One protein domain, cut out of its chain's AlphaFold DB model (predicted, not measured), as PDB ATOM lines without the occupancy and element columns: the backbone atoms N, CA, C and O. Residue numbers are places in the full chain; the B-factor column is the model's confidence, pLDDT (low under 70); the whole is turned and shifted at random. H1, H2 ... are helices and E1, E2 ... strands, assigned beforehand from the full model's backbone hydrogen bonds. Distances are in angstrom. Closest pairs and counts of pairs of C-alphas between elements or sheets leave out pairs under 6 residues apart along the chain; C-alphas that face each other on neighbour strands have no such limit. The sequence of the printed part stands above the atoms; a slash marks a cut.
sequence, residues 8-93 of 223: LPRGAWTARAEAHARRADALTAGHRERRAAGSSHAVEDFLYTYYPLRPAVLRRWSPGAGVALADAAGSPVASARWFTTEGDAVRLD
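AT A GLANCE: This is residues 8 to 93 of the 223 residues of an uncharacterized protein of Salana multivorans (UniProt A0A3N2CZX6). The model is an open, elongated loop of chain: the long helix H1 runs along one side, the short helices H2 and H3 make the turn at one end, and the chain comes back through the small helix H4 to a three-stranded sheet at the other end, near the first residues of H1. Contacts between the parts are few, and H2 and H3 are the elements farthest from the mean of the C-alphas. The printed part has 86 residues, with four named helices and then three named strands, in the order H1, H2, H3, H4, E1, E2, E3; the sheet runs E1, E3, E2, antiparallel throughout, and the class is mixed, helices and strands. The whole is loose, with a radius of gyration of the C-alphas of 16.0 A, and its outline is a rod spanning 48 by 23 by 19 A.

IN THESE COORDINATES: H1, residues 10 to 27, begins with C-alpha 10 at (-12.795, -24.366, -23.169) and is 25.8 A long. H2, residues 29 to 37, is 12.3 A long and ends with C-alpha 37 at (-20.180, -45.411, -54.058). H3 holds residues 46 to 50 and H4 residues 55 to 58, with lengths of 5.8 A and 5.1 A. E1 is residues 67 to 69, 6.7 A long. E2 is residues 83 to 86, 10.1 A long, and E3, residues 89 to 92, is 10.5 A long and ends with C-alpha 92 at (0.190, -21.272, -32.135).

HOW THE PARTS SIT: H1 only grazes the sheet, with its residues 10 to 14; the closest C-alphas of H1 and E1 are those of Arg 10 and Leu 69, 6.7 A apart. H1 and H2 meet only through their link. With residues 24 to 25 alone, H1 only just touches H4, with 3 pairs of C-alphas within 8 A, the closest those of Ala 24 and Leu 58 at 6.0 A. H2 and H3 are apart, as are H3 and H4, and H2, H3 and H4 are not on the sheet. In H1, H2 and H3 every O i to N i+4 pair is within hydrogen-bond range; H4 is too short for such a pair, and its one O i to N i+3 pair is within range. In the sheet, E1 and E2 are edge strands and E3 is the inner one. E1 and E3 are antiparallel at 143 degrees, with N 69 and O 90 within hydrogen-bond range at 2.8 A. E2 and E3 form a hairpin, antiparallel at 149 degrees, with N 86 and O 89 at 2.8 A and N 84 and O 91 at 2.9 A.

THE WHOLE: The C-alphas farthest apart are those of Ala 42 and Gly 87, at 48.9 A. The printed part has no cut. The link from E1 to E2, residues 70 to 82, is long. The mean pLDDT of the printed part is 92.5, and no printed residue is under 70.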
ATOM      1  N   LEU A   8      -9.163 -18.026 -25.094       97.06
ATOM      2  CA  LEU A   8     -10.470 -18.552 -25.456       97.06
ATOM      3  C   LEU A   8     -10.842 -19.689 -24.486       97.06
ATOM      4  O   LEU A   8     -10.147 -20.709 -24.468       97.06
ATOM      5  N   PRO A   9     -11.916 -19.543 -23.686       97.94
ATOM      6  CA  PRO A   9     -12.335 -20.567 -22.728       97.94
ATOM      7  C   PRO A   9     -12.687 -21.896 -23.397       97.94
ATOM      8  O   PRO A   9     -13.150 -21.903 -24.544       97.94
ATOM      9  N   ARG A  10     -12.557 -23.007 -22.657       97.38
ATOM     10  CA  ARG A  10     -12.795 -24.366 -23.169       97.38
ATOM     11  C   ARG A  10     -14.100 -24.503 -23.941       97.38
ATOM     12  O   ARG A  10     -14.080 -24.848 -25.117       97.38
ATOM     13  N   GLY A  11     -15.220 -24.152 -23.309       97.69
ATOM     14  CA  GLY A  11     -16.541 -24.256 -23.937       97.69
ATOM     15  C   GLY A  11     -16.694 -23.413 -25.208       97.69
ATOM     16  O   GLY A  11     -17.401 -23.809 -26.131       97.69
ATOM     17  N   ALA A  12     -16.005 -22.272 -25.298       97.62
ATOM     18  CA  ALA A  12     -16.080 -21.404 -26.467       97.62
ATOM     19  C   ALA A  12     -15.289 -21.971 -27.653       97.62
ATOM     20  O   ALA A  12     -15.773 -21.940 -28.788       97.62
ATOM     21  N   TRP A  13     -14.077 -22.485 -27.421       95.81
ATOM     22  CA  TRP A  13     -13.268 -23.021 -28.515       95.81
ATOM     23  C   TRP A  13     -13.762 -24.384 -28.992       95.81
ATOM     24  O   TRP A  13     -13.770 -24.615 -30.202       95.81
ATOM     25  N   THR A  14     -14.248 -25.254 -28.100       96.75
ATOM     26  CA  THR A  14     -14.823 -26.547 -28.505       96.75
ATOM     27  C   THR A  14     -16.072 -26.343 -29.357       96.75
ATOM     28  O   THR A  14     -16.171 -26.923 -30.437       96.75
ATOM     29  N   ALA A  15     -16.964 -25.425 -28.965       97.56
ATOM     30  CA  ALA A  15     -18.153 -25.089 -29.749       97.56
ATOM     31  C   ALA A  15     -17.802 -24.554 -31.151       97.56
ATOM     32  O   ALA A  15     -18.443 -24.921 -32.140       97.56
ATOM     33  N   ARG A  16     -16.758 -23.717 -31.268       96.69
ATOM     34  CA  ARG A  16     -16.262 -23.228 -32.568       96.69
ATOM     35  C   ARG A  16     -15.666 -24.350 -33.415       96.69
ATOM     36  O   ARG A  16     -15.957 -24.408 -34.612       96.69
ATOM     37  N   ALA A  17     -14.875 -25.235 -32.810       94.75
ATOM     38  CA  ALA A  17     -14.272 -26.377 -33.488       94.75
ATOM     39  C   ALA A  17     -15.335 -27.349 -34.020       94.75
ATOM     40  O   ALA A  17     -15.271 -27.769 -35.174       94.75
ATOM     41  N   GLU A  18     -16.361 -27.651 -33.225       97.12
ATOM     42  CA  GLU A  18     -17.482 -28.494 -33.642       97.12
ATOM     43  C   GLU A  18     -18.331 -27.838 -34.734       97.12
ATOM     44  O   GLU A  18     -18.715 -28.493 -35.702       97.12
ATOM     45  N   ALA A  19     -18.613 -26.536 -34.618       97.62
ATOM     46  CA  ALA A  19     -19.331 -25.799 -35.653       97.62
ATOM     47  C   ALA A  19     -18.559 -25.789 -36.981       97.62
ATOM     48  O   ALA A  19     -19.158 -25.940 -38.045       97.62
ATOM     49  N   HIS A  20     -17.233 -25.646 -36.924       95.44
ATOM     50  CA  HIS A  20     -16.362 -25.775 -38.089       95.44
ATOM     51  C   HIS A  20     -16.414 -27.178 -38.689       95.44
ATOM     52  O   HIS A  20     -16.639 -27.307 -39.890       95.44
ATOM     53  N   ALA A  21     -16.288 -28.212 -37.857       95.56
ATOM     54  CA  ALA A  21     -16.364 -29.597 -38.299       95.56
ATOM     55  C   ALA A  21     -17.695 -29.893 -39.008       95.56
ATOM     56  O   ALA A  21     -17.675 -30.426 -40.111       95.56
ATOM     57  N   ARG A  22     -18.834 -29.448 -38.455       98.12
ATOM     58  CA  ARG A  22     -20.154 -29.597 -39.095       98.12
ATOM     59  C   ARG A  22     -20.235 -28.909 -40.459       98.12
ATOM     60  O   ARG A  22     -20.774 -29.491 -41.395       98.12
ATOM     61  N   ARG A  23     -19.693 -27.691 -40.597       97.12
ATOM     62  CA  ARG A  23     -19.662 -26.987 -41.894       97.12
ATOM     63  C   ARG A  23     -18.790 -27.717 -42.911       97.12
ATOM     64  O   ARG A  23     -19.220 -27.903 -44.043       97.12
ATOM     65  N   ALA A  24     -17.594 -28.146 -42.513       94.38
ATOM     66  CA  ALA A  24     -16.714 -28.929 -43.375       94.38
ATOM     67  C   ALA A  24     -17.364 -30.263 -43.774       94.38
ATOM     68  O   ALA A  24     -17.253 -30.689 -44.924       94.38
ATOM     69  N   ASP A  25     -18.089 -30.894 -42.848       96.19
ATOM     70  CA  ASP A  25     -18.800 -32.137 -43.106       96.19
ATOM     71  C   ASP A  25     -19.953 -31.951 -44.093       96.19
ATOM     72  O   ASP A  25     -20.096 -32.773 -44.994       96.19
ATOM     73  N   ALA A  26     -20.717 -30.864 -43.986       96.88
ATOM     74  CA  ALA A  26     -21.761 -30.529 -44.951       96.88
ATOM     75  C   ALA A  26     -21.179 -30.213 -46.341       96.88
ATOM     76  O   ALA A  26     -21.630 -30.769 -47.337       96.88
ATOM     77  N   LEU A  27     -20.132 -29.383 -46.411       93.62
ATOM     78  CA  LEU A  27     -19.501 -28.969 -47.673       93.62
ATOM     79  C   LEU A  27     -18.820 -30.120 -48.425       93.62
ATOM     80  O   LEU A  27     -18.620 -30.026 -49.630       93.62
ATOM     81  N   THR A  28     -18.436 -31.193 -47.728       94.25
ATOM     82  CA  THR A  28     -17.734 -32.337 -48.330       94.25
ATOM     83  C   THR A  28     -18.587 -33.602 -48.430       94.25
ATOM     84  O   THR A  28     -18.078 -34.634 -48.866       94.25
ATOM     85  N   ALA A  29     -19.872 -33.542 -48.058       95.38
ATOM     86  CA  ALA A  29     -20.771 -34.697 -48.043       95.38
ATOM     87  C   ALA A  29     -20.872 -35.381 -49.414       95.38
ATOM     88  O   ALA A  29     -20.516 -36.554 -49.524       95.38
ATOM     89  N   GLY A  30     -21.223 -34.627 -50.461       94.38
ATOM     90  CA  GLY A  30     -21.404 -35.176 -51.810       94.38
ATOM     91  C   GLY A  30     -20.151 -35.864 -52.362       94.38
ATOM     92  O   GLY A  30     -20.235 -36.958 -52.916       94.38
ATOM     93  N   HIS A  31     -18.964 -35.294 -52.132       93.62
ATOM     94  CA  HIS A  31     -17.708 -35.931 -52.540       93.62
ATOM     95  C   HIS A  31     -17.459 -37.257 -51.809       93.62
ATOM     96  O   HIS A  31     -17.067 -38.246 -52.429       93.62
ATOM     97  N   ARG A  32     -17.698 -37.314 -50.491       94.00
ATOM     98  CA  ARG A  32     -17.515 -38.551 -49.715       94.00
ATOM     99  C   ARG A  32     -18.500 -39.638 -50.135       94.00
ATOM    100  O   ARG A  32     -18.094 -40.790 -50.248       94.00
ATOM    101  N   GLU A  33     -19.754 -39.272 -50.379       95.81
ATOM    102  CA  GLU A  33     -20.793 -40.191 -50.855       95.81
ATOM    103  C   GLU A  33     -20.418 -40.786 -52.215       95.81
ATOM    104  O   GLU A  33     -20.407 -42.008 -52.362       95.81
ATOM    105  N   ARG A  34     -20.000 -39.950 -53.177       95.12
ATOM    106  CA  ARG A  34     -19.513 -40.420 -54.483       95.12
ATOM    107  C   ARG A  34     -18.313 -41.350 -54.356       95.12
ATOM    108  O   ARG A  34     -18.306 -42.439 -54.927       95.12
ATOM    109  N   ARG A  35     -17.317 -40.967 -53.549       93.00
ATOM    110  CA  ARG A  35     -16.127 -41.797 -53.304       93.00
ATOM    111  C   ARG A  35     -16.478 -43.148 -52.687       93.00
ATOM    112  O   ARG A  35     -15.896 -44.144 -53.109       93.00
ATOM    113  N   ALA A  36     -17.412 -43.191 -51.737       94.56
ATOM    114  CA  ALA A  36     -17.881 -44.433 -51.123       94.56
ATOM    115  C   ALA A  36     -18.655 -45.319 -52.113       94.56
ATOM    116  O   ALA A  36     -18.507 -46.537 -52.086       94.56
ATOM    117  N   ALA A  37     -19.430 -44.712 -53.015       96.31
ATOM    118  CA  ALA A  37     -20.180 -45.411 -54.058       96.31
ATOM    119  C   ALA A  37     -19.342 -45.775 -55.302       96.31
ATOM    120  O   ALA A  37     -19.860 -46.400 -56.224       96.31
ATOM    121  N   GLY A  38     -18.070 -45.363 -55.369       95.31
ATOM    122  CA  GLY A  38     -17.223 -45.551 -56.552       95.31
ATOM    123  C   GLY A  38     -17.646 -44.718 -57.771       95.31
ATOM    124  O   GLY A  38     -17.183 -44.986 -58.877       95.31
ATOM    125  N   SER A  39     -18.507 -43.715 -57.589       95.00
ATOM    126  CA  SER A  39     -18.933 -42.795 -58.644       95.00
ATOM    127  C   SER A  39     -18.074 -41.526 -58.658       95.00
ATOM    128  O   SER A  39     -17.323 -41.244 -57.722       95.00
ATOM    129  N   SER A  40     -18.149 -40.764 -59.750       91.12
ATOM    130  CA  SER A  40     -17.453 -39.480 -59.883       91.12
ATOM    131  C   SER A  40     -18.320 -38.456 -60.608       91.12
ATOM    132  O   SER A  40     -19.218 -38.810 -61.370       91.12
ATOM    133  N   HIS A  41     -18.054 -37.181 -60.352       91.62
ATOM    134  CA  HIS A  41     -18.686 -36.050 -61.009       91.62
ATOM    135  C   HIS A  41     -17.603 -35.098 -61.519       91.62
ATOM    136  O   HIS A  41     -16.901 -34.473 -60.726       91.62
ATOM    137  N   ALA A  42     -17.508 -34.934 -62.841       87.62
ATOM    138  CA  ALA A  42     -16.409 -34.215 -63.493       87.62
ATOM    139  C   ALA A  42     -16.174 -32.795 -62.942       87.62
ATOM    140  O   ALA A  42     -15.028 -32.400 -62.772       87.62
ATOM    141  N   VAL A  43     -17.242 -32.047 -62.630       87.94
ATOM    142  CA  VAL A  43     -17.133 -30.679 -62.084       87.94
ATOM    143  C   VAL A  43     -16.879 -30.664 -60.573       87.94
ATOM    144  O   VAL A  43     -15.897 -30.090 -60.125       87.94
ATOM    145  N   GLU A  44     -17.732 -31.288 -59.758       89.12
ATOM    146  CA  GLU A  44     -17.562 -31.237 -58.300       89.12
ATOM    147  C   GLU A  44     -16.273 -31.905 -57.800       89.12
ATOM    148  O   GLU A  44     -15.642 -31.403 -56.870       89.12
ATOM    149  N   ASP A  45     -15.852 -33.015 -58.412       89.38
ATOM    150  CA  ASP A  45     -14.625 -33.702 -58.000       89.38
ATOM    151  C   ASP A  45     -13.360 -32.996 -58.508       89.38
ATOM    152  O   ASP A  45     -12.283 -33.186 -57.938       89.38
ATOM    153  N   PHE A  46     -13.486 -32.106 -59.502       87.06
ATOM    154  CA  PHE A  46     -12.374 -31.281 -59.971       87.06
ATOM    155  C   PHE A  46     -11.783 -30.427 -58.847       87.06
ATOM    156  O   PHE A  46     -10.566 -30.308 -58.774       87.06
ATOM    157  N   LEU A  47     -12.595 -29.908 -57.915       84.50
ATOM    158  CA  LEU A  47     -12.105 -29.110 -56.781       84.50
ATOM    159  C   LEU A  47     -11.099 -29.876 -55.904       84.50
ATOM    160  O   LEU A  47     -10.154 -29.286 -55.379       84.50
ATOM    161  N   TYR A  48     -11.278 -31.189 -55.763       85.19
ATOM    162  CA  TYR A  48     -10.417 -32.046 -54.946       85.19
ATOM    163  C   TYR A  48      -9.116 -32.405 -55.661       85.19
ATOM    164  O   TYR A  48      -8.089 -32.563 -55.005       85.19
ATOM    165  N   THR A  49      -9.145 -32.474 -56.993       81.56
ATOM    166  CA  THR A  49      -7.953 -32.670 -57.829       81.56
ATOM    167  C   THR A  49      -7.171 -31.367 -58.009       81.56
ATOM    168  O   THR A  49      -5.943 -31.375 -57.977       81.56
ATOM    169  N   TYR A  50      -7.871 -30.243 -58.170       80.44
ATOM    170  CA  TYR A  50      -7.285 -28.935 -58.449       80.44
ATOM    171  C   TYR A  50      -6.671 -28.279 -57.206       80.44
ATOM    172  O   TYR A  50      -5.572 -27.734 -57.292       80.44
ATOM    173  N   TYR A  51      -7.328 -28.366 -56.039       76.44
ATOM    174  CA  TYR A  51      -6.839 -27.790 -54.771       76.44
ATOM    175  C   TYR A  51      -6.190 -28.794 -53.805       76.44
ATOM    176  O   TYR A  51      -6.049 -28.497 -52.615       76.44
ATOM    177  N   PRO A  52      -5.716 -29.943 -54.312       74.06
ATOM    178  CA  PRO A  52      -5.483 -31.186 -53.550       74.06
ATOM    179  C   PRO A  52      -6.207 -31.282 -52.194       74.06
ATOM    180  O   PRO A  52      -5.610 -31.548 -51.143       74.06
ATOM    181  N   LEU A  53      -7.507 -30.997 -52.196       79.50
ATOM    182  CA  LEU A  53      -8.260 -30.740 -50.979       79.50
ATOM    183  C   LEU A  53      -8.588 -32.059 -50.281       79.50
ATOM    184  O   LEU A  53      -9.175 -32.955 -50.876       79.50
ATOM    185  N   ARG A  54      -8.246 -32.194 -48.998       86.56
ATOM    186  CA  ARG A  54      -8.583 -33.391 -48.212       86.56
ATOM    187  C   ARG A  54      -9.722 -33.065 -47.246       86.56
ATOM    188  O   ARG A  54      -9.509 -32.218 -46.376       86.56
ATOM    189  N   PRO A  55     -10.888 -33.747 -47.308       90.38
ATOM    190  CA  PRO A  55     -11.995 -33.507 -46.378       90.38
ATOM    191  C   PRO A  55     -11.579 -33.542 -44.901       90.38
ATOM    192  O   PRO A  55     -11.969 -32.676 -44.126       90.38
ATOM    193  N   ALA A  56     -10.709 -34.484 -44.522       88.75
ATOM    194  CA  ALA A  56     -10.187 -34.579 -43.158       88.75
ATOM    195  C   ALA A  56      -9.360 -33.347 -42.739       88.75
ATOM    196  O   ALA A  56      -9.451 -32.905 -41.596       88.75
ATOM    197  N   VAL A  57      -8.589 -32.766 -43.666       86.19
ATOM    198  CA  VAL A  57      -7.803 -31.546 -43.417       86.19
ATOM    199  C   VAL A  57      -8.726 -30.338 -43.299       86.19
ATOM    200  O   VAL A  57      -8.580 -29.563 -42.360       86.19
ATOM    201  N   LEU A  58      -9.720 -30.215 -44.183       88.06
ATOM    202  CA  LEU A  58     -10.743 -29.167 -44.102       88.06
ATOM    203  C   LEU A  58     -11.527 -29.197 -42.791       88.06
ATOM    204  O   LEU A  58     -11.888 -28.150 -42.260       88.06
ATOM    205  N   ARG A  59     -11.798 -30.395 -42.267       91.69
ATOM    206  CA  ARG A  59     -12.533 -30.591 -41.015       91.69
ATOM    207  C   ARG A  59     -11.755 -30.119 -39.788       91.69
ATOM    208  O   ARG A  59     -12.349 -29.902 -38.731       91.69
ATOM    209  N   ARG A  60     -10.437 -29.962 -39.900       89.12
ATOM    210  CA  ARG A  60      -9.587 -29.528 -38.798       89.12
ATOM    211  C   ARG A  60      -9.757 -28.032 -38.558       89.12
ATOM    212  O   ARG A  60      -9.630 -27.226 -39.469       89.12
ATOM    213  N   TRP A  61     -10.045 -27.679 -37.312       92.06
ATOM    214  CA  TRP A  61     -10.171 -26.294 -36.875       92.06
ATOM    215  C   TRP A  61      -8.854 -25.794 -36.263       92.06
ATOM    216  O   TRP A  61      -8.094 -26.577 -35.692       92.06
ATOM    217  N   SER A  62      -8.598 -24.489 -36.360       89.19
ATOM    218  CA  SER A  62      -7.471 -23.802 -35.722       89.19
ATOM    219  C   SER A  62      -7.951 -22.496 -35.079       89.19
ATOM    220  O   SER A  62      -8.781 -21.806 -35.678       89.19
ATOM    221  N   PRO A  63      -7.420 -22.112 -33.900       89.62
ATOM    222  CA  PRO A  63      -7.711 -20.816 -33.288       89.62
ATOM    223  C   PRO A  63      -7.053 -19.630 -34.012       89.62
ATOM    224  O   PRO A  63      -7.423 -18.488 -33.749       89.62
ATOM    225  N   GLY A  64      -6.102 -19.888 -34.918       88.38
ATOM    226  CA  GLY A  64      -5.313 -18.854 -35.586       88.38
ATOM    227  C   GLY A  64      -4.233 -18.233 -34.690       88.38
ATOM    228  O   GLY A  64      -3.970 -18.685 -33.574       88.38
ATOM    229  N   ALA A  65      -3.564 -17.201 -35.206       89.12
ATOM    230  CA  ALA A  65      -2.545 -16.460 -34.467       89.12
ATOM    231  C   ALA A  65      -3.172 -15.525 -33.415       89.12
ATOM    232  O   ALA A  65      -4.270 -15.010 -33.604       89.12
ATOM    233  N   GLY A  66      -2.453 -15.279 -32.315       90.62
ATOM    234  CA  GLY A  66      -2.894 -14.349 -31.265       90.62
ATOM    235  C   GLY A  66      -3.956 -14.903 -30.306       90.62
ATOM    236  O   GLY A  66      -4.399 -14.180 -29.417       90.62
ATOM    237  N   VAL A  67      -4.341 -16.174 -30.445       94.44
ATOM    238  CA  VAL A  67      -5.335 -16.836 -29.589       94.44
ATOM    239  C   VAL A  67      -4.698 -18.017 -28.858       94.44
ATOM    240  O   VAL A  67      -4.002 -18.833 -29.465       94.44
ATOM    241  N   ALA A  68      -4.956 -18.112 -27.556       96.31
ATOM    242  CA  ALA A  68      -4.632 -19.266 -26.725       96.31
ATOM    243  C   ALA A  68      -5.921 -19.984 -26.306       96.31
ATOM    244  O   ALA A  68      -6.930 -19.343 -26.033       96.31
ATOM    245  N   LEU A  69      -5.902 -21.310 -26.264       97.44
ATOM    246  CA  LEU A  69      -7.023 -22.158 -25.876       97.44
ATOM    247  C   LEU A  69      -6.849 -22.583 -24.424       97.44
ATOM    248  O   LEU A  69      -5.839 -23.205 -24.121       97.44
ATOM    249  N   ALA A  70      -7.807 -22.281 -23.552       97.88
ATOM    250  CA  ALA A  70      -7.794 -22.783 -22.177       97.88
ATOM    251  C   ALA A  70      -8.123 -24.287 -22.124       97.88
ATOM    252  O   ALA A  70      -8.925 -24.771 -22.933       97.88
ATOM    253  N   ASP A  71      -7.541 -24.989 -21.151       97.56
ATOM    254  CA  ASP A  71      -7.782 -26.405 -20.843       97.56
ATOM    255  C   ASP A  71      -7.666 -27.321 -22.072       97.56
ATOM    256  O   ASP A  71      -8.564 -28.114 -22.390       97.56
ATOM    257  N   ALA A  72      -6.604 -27.132 -22.851       96.88
ATOM    258  CA  ALA A  72      -6.434 -27.707 -24.178       96.88
ATOM    259  C   ALA A  72      -5.214 -28.629 -24.302       96.88
ATOM    260  O   ALA A  72      -5.022 -29.182 -25.389       96.88
ATOM    261  N   ALA A  73      -4.426 -28.854 -23.240       95.31
ATOM    262  CA  ALA A  73      -3.195 -29.652 -23.311       95.31
ATOM    263  C   ALA A  73      -3.422 -31.093 -23.809       95.31
ATOM    264  O   ALA A  73      -2.571 -31.651 -24.495       95.31
ATOM    265  N   GLY A  74      -4.590 -31.682 -23.521       92.94
ATOM    266  CA  GLY A  74      -4.991 -33.010 -24.011       92.94
ATOM    267  C   GLY A  74      -5.746 -33.014 -25.349       92.94
ATOM    268  O   GLY A  74      -6.265 -34.051 -25.757       92.94
ATOM    269  N   SER A  75      -5.891 -31.866 -26.016       92.44
ATOM    270  CA  SER A  75      -6.648 -31.765 -27.270       92.44
ATOM    271  C   SER A  75      -5.805 -32.158 -28.495       92.44
ATOM    272  O   SER A  75      -4.583 -32.007 -28.477       92.44
ATOM    273  N   PRO A  76      -6.426 -32.544 -29.630       89.56
ATOM    274  CA  PRO A  76      -5.708 -32.746 -30.896       89.56
ATOM    275  C   PRO A  76      -4.985 -31.496 -31.429       89.56
ATOM    276  O   PRO A  76      -4.172 -31.590 -32.345       89.56
ATOM    277  N   VAL A  77      -5.301 -30.306 -30.901       90.62
ATOM    278  CA  VAL A  77      -4.598 -29.064 -31.249       90.62
ATOM    279  C   VAL A  77      -3.238 -28.999 -30.549       90.62
ATOM    280  O   VAL A  77      -2.322 -28.398 -31.087       90.62
ATOM    281  N   ALA A  78      -3.062 -29.654 -29.399       92.75
ATOM    282  CA  ALA A  78      -1.792 -29.662 -28.669       92.75
ATOM    283  C   ALA A  78      -0.679 -30.408 -29.424       92.75
ATOM    284  O   ALA A  78       0.477 -30.004 -29.385       92.75
ATOM    285  N   SER A  79      -1.031 -31.477 -30.147       90.25
ATOM    286  CA  SER A  79      -0.096 -32.277 -30.956       90.25
ATOM    287  C   SER A  79       0.110 -31.735 -32.375       90.25
ATOM    288  O   SER A  79       0.857 -32.304 -33.171       90.25
ATOM    289  N   ALA A  80      -0.566 -30.639 -32.711       90.12
ATOM    290  CA  ALA A  80      -0.487 -29.999 -34.007       90.12
ATOM    291  C   ALA A  80       0.902 -29.425 -34.297       90.12
ATOM    292  O   ALA A  80       1.528 -28.795 -33.446       90.12
ATOM    293  N   ARG A  81       1.323 -29.500 -35.564       89.50
ATOM    294  CA  ARG A  81       2.507 -28.770 -36.030       89.50
ATOM    295  C   ARG A  81       2.394 -27.273 -35.713       89.50
ATOM    296  O   ARG A  81       1.371 -26.657 -36.007       89.50
ATOM    297  N   TRP A  82       3.474 -26.711 -35.171       93.19
ATOM    298  CA  TRP A  82       3.604 -25.307 -34.761       93.19
ATOM    299  C   TRP A  82       2.680 -24.867 -33.620       93.19
ATOM    300  O   TRP A  82       2.489 -23.669 -33.444       93.19
ATOM    301  N   PHE A  83       2.109 -25.784 -32.841       93.94
ATOM    302  CA  PHE A  83       1.439 -25.436 -31.590       93.94
ATOM    303  C   PHE A  83       2.335 -25.756 -30.399       93.94
ATOM    304  O   PHE A  83       3.185 -26.642 -30.458       93.94
ATOM    305  N   THR A  84       2.159 -24.990 -29.331       95.62
ATOM    306  CA  THR A  84       2.866 -25.173 -28.067       95.62
ATOM    307  C   THR A  84       1.882 -25.125 -26.907       95.62
ATOM    308  O   THR A  84       0.857 -24.433 -26.979       95.62
ATOM    309  N   THR A  85       2.210 -25.864 -25.854       96.75
ATOM    310  CA  THR A  85       1.427 -25.969 -24.624       96.75
ATOM    311  C   THR A  85       2.155 -25.230 -23.504       96.75
ATOM    312  O   THR A  85       3.312 -25.524 -23.211       96.75
ATOM    313  N   GLU A  86       1.476 -24.280 -22.865       92.88
ATOM    314  CA  GLU A  86       1.967 -23.505 -21.723       92.88
ATOM    315  C   GLU A  86       1.001 -23.700 -20.547       92.88
ATOM    316  O   GLU A  86      -0.109 -23.165 -20.539       92.88
ATOM    317  N   GLY A  87       1.396 -24.510 -19.559       93.06
ATOM    318  CA  GLY A  87       0.466 -24.985 -18.530       93.06
ATOM    319  C   GLY A  87      -0.604 -25.880 -19.158       93.06
ATOM    320  O   GLY A  87      -0.265 -26.868 -19.803       93.06
ATOM    321  N   ASP A  88      -1.879 -25.518 -19.002       94.19
ATOM    322  CA  ASP A  88      -2.998 -26.196 -19.678       94.19
ATOM    323  C   ASP A  88      -3.487 -25.441 -20.932       94.19
ATOM    324  O   ASP A  88      -4.456 -25.830 -21.585       94.19
ATOM    325  N   ALA A  89      -2.826 -24.338 -21.298       96.75
ATOM    326  CA  ALA A  89      -3.203 -23.548 -22.461       96.75
ATOM    327  C   ALA A  89      -2.440 -23.984 -23.719       96.75
ATOM    328  O   ALA A  89      -1.237 -24.224 -23.670       96.75
ATOM    329  N   VAL A  90      -3.115 -24.026 -24.870       96.81
ATOM    330  CA  VAL A  90      -2.499 -24.351 -26.172       96.81
ATOM    331  C   VAL A  90      -2.623 -23.178 -27.128       96.81
ATOM    332  O   VAL A  90      -3.703 -22.618 -27.298       96.81
ATOM    333  N   ARG A  91      -1.535 -22.816 -27.806       94.75
ATOM    334  CA  ARG A  91      -1.528 -21.725 -28.790       94.75
ATOM    335  C   ARG A  91      -0.595 -22.018 -29.951       94.75
ATOM    336  O   ARG A  91       0.309 -22.842 -29.841       94.75
ATOM    337  N   LEU A  92      -0.778 -21.289 -31.046       93.06
ATOM    338  CA  LEU A  92       0.190 -21.272 -32.135       93.06
ATOM    339  C   LEU A  92       1.533 -20.713 -31.626       93.06
ATOM    340  O   LEU A  92       1.612 -19.593 -31.104       93.06
ATOM    341  N   ASP A  93       2.604 -21.470 -31.822       93.38
ATOM    342  CA  ASP A  93       3.969 -20.974 -31.760       93.38
ATOM    343  C   ASP A  93       4.289 -20.213 -33.053       93.38
ATOM    344  O   ASP A  93       4.759 -20.762 -34.052       93.38
TER     345      ASP A  93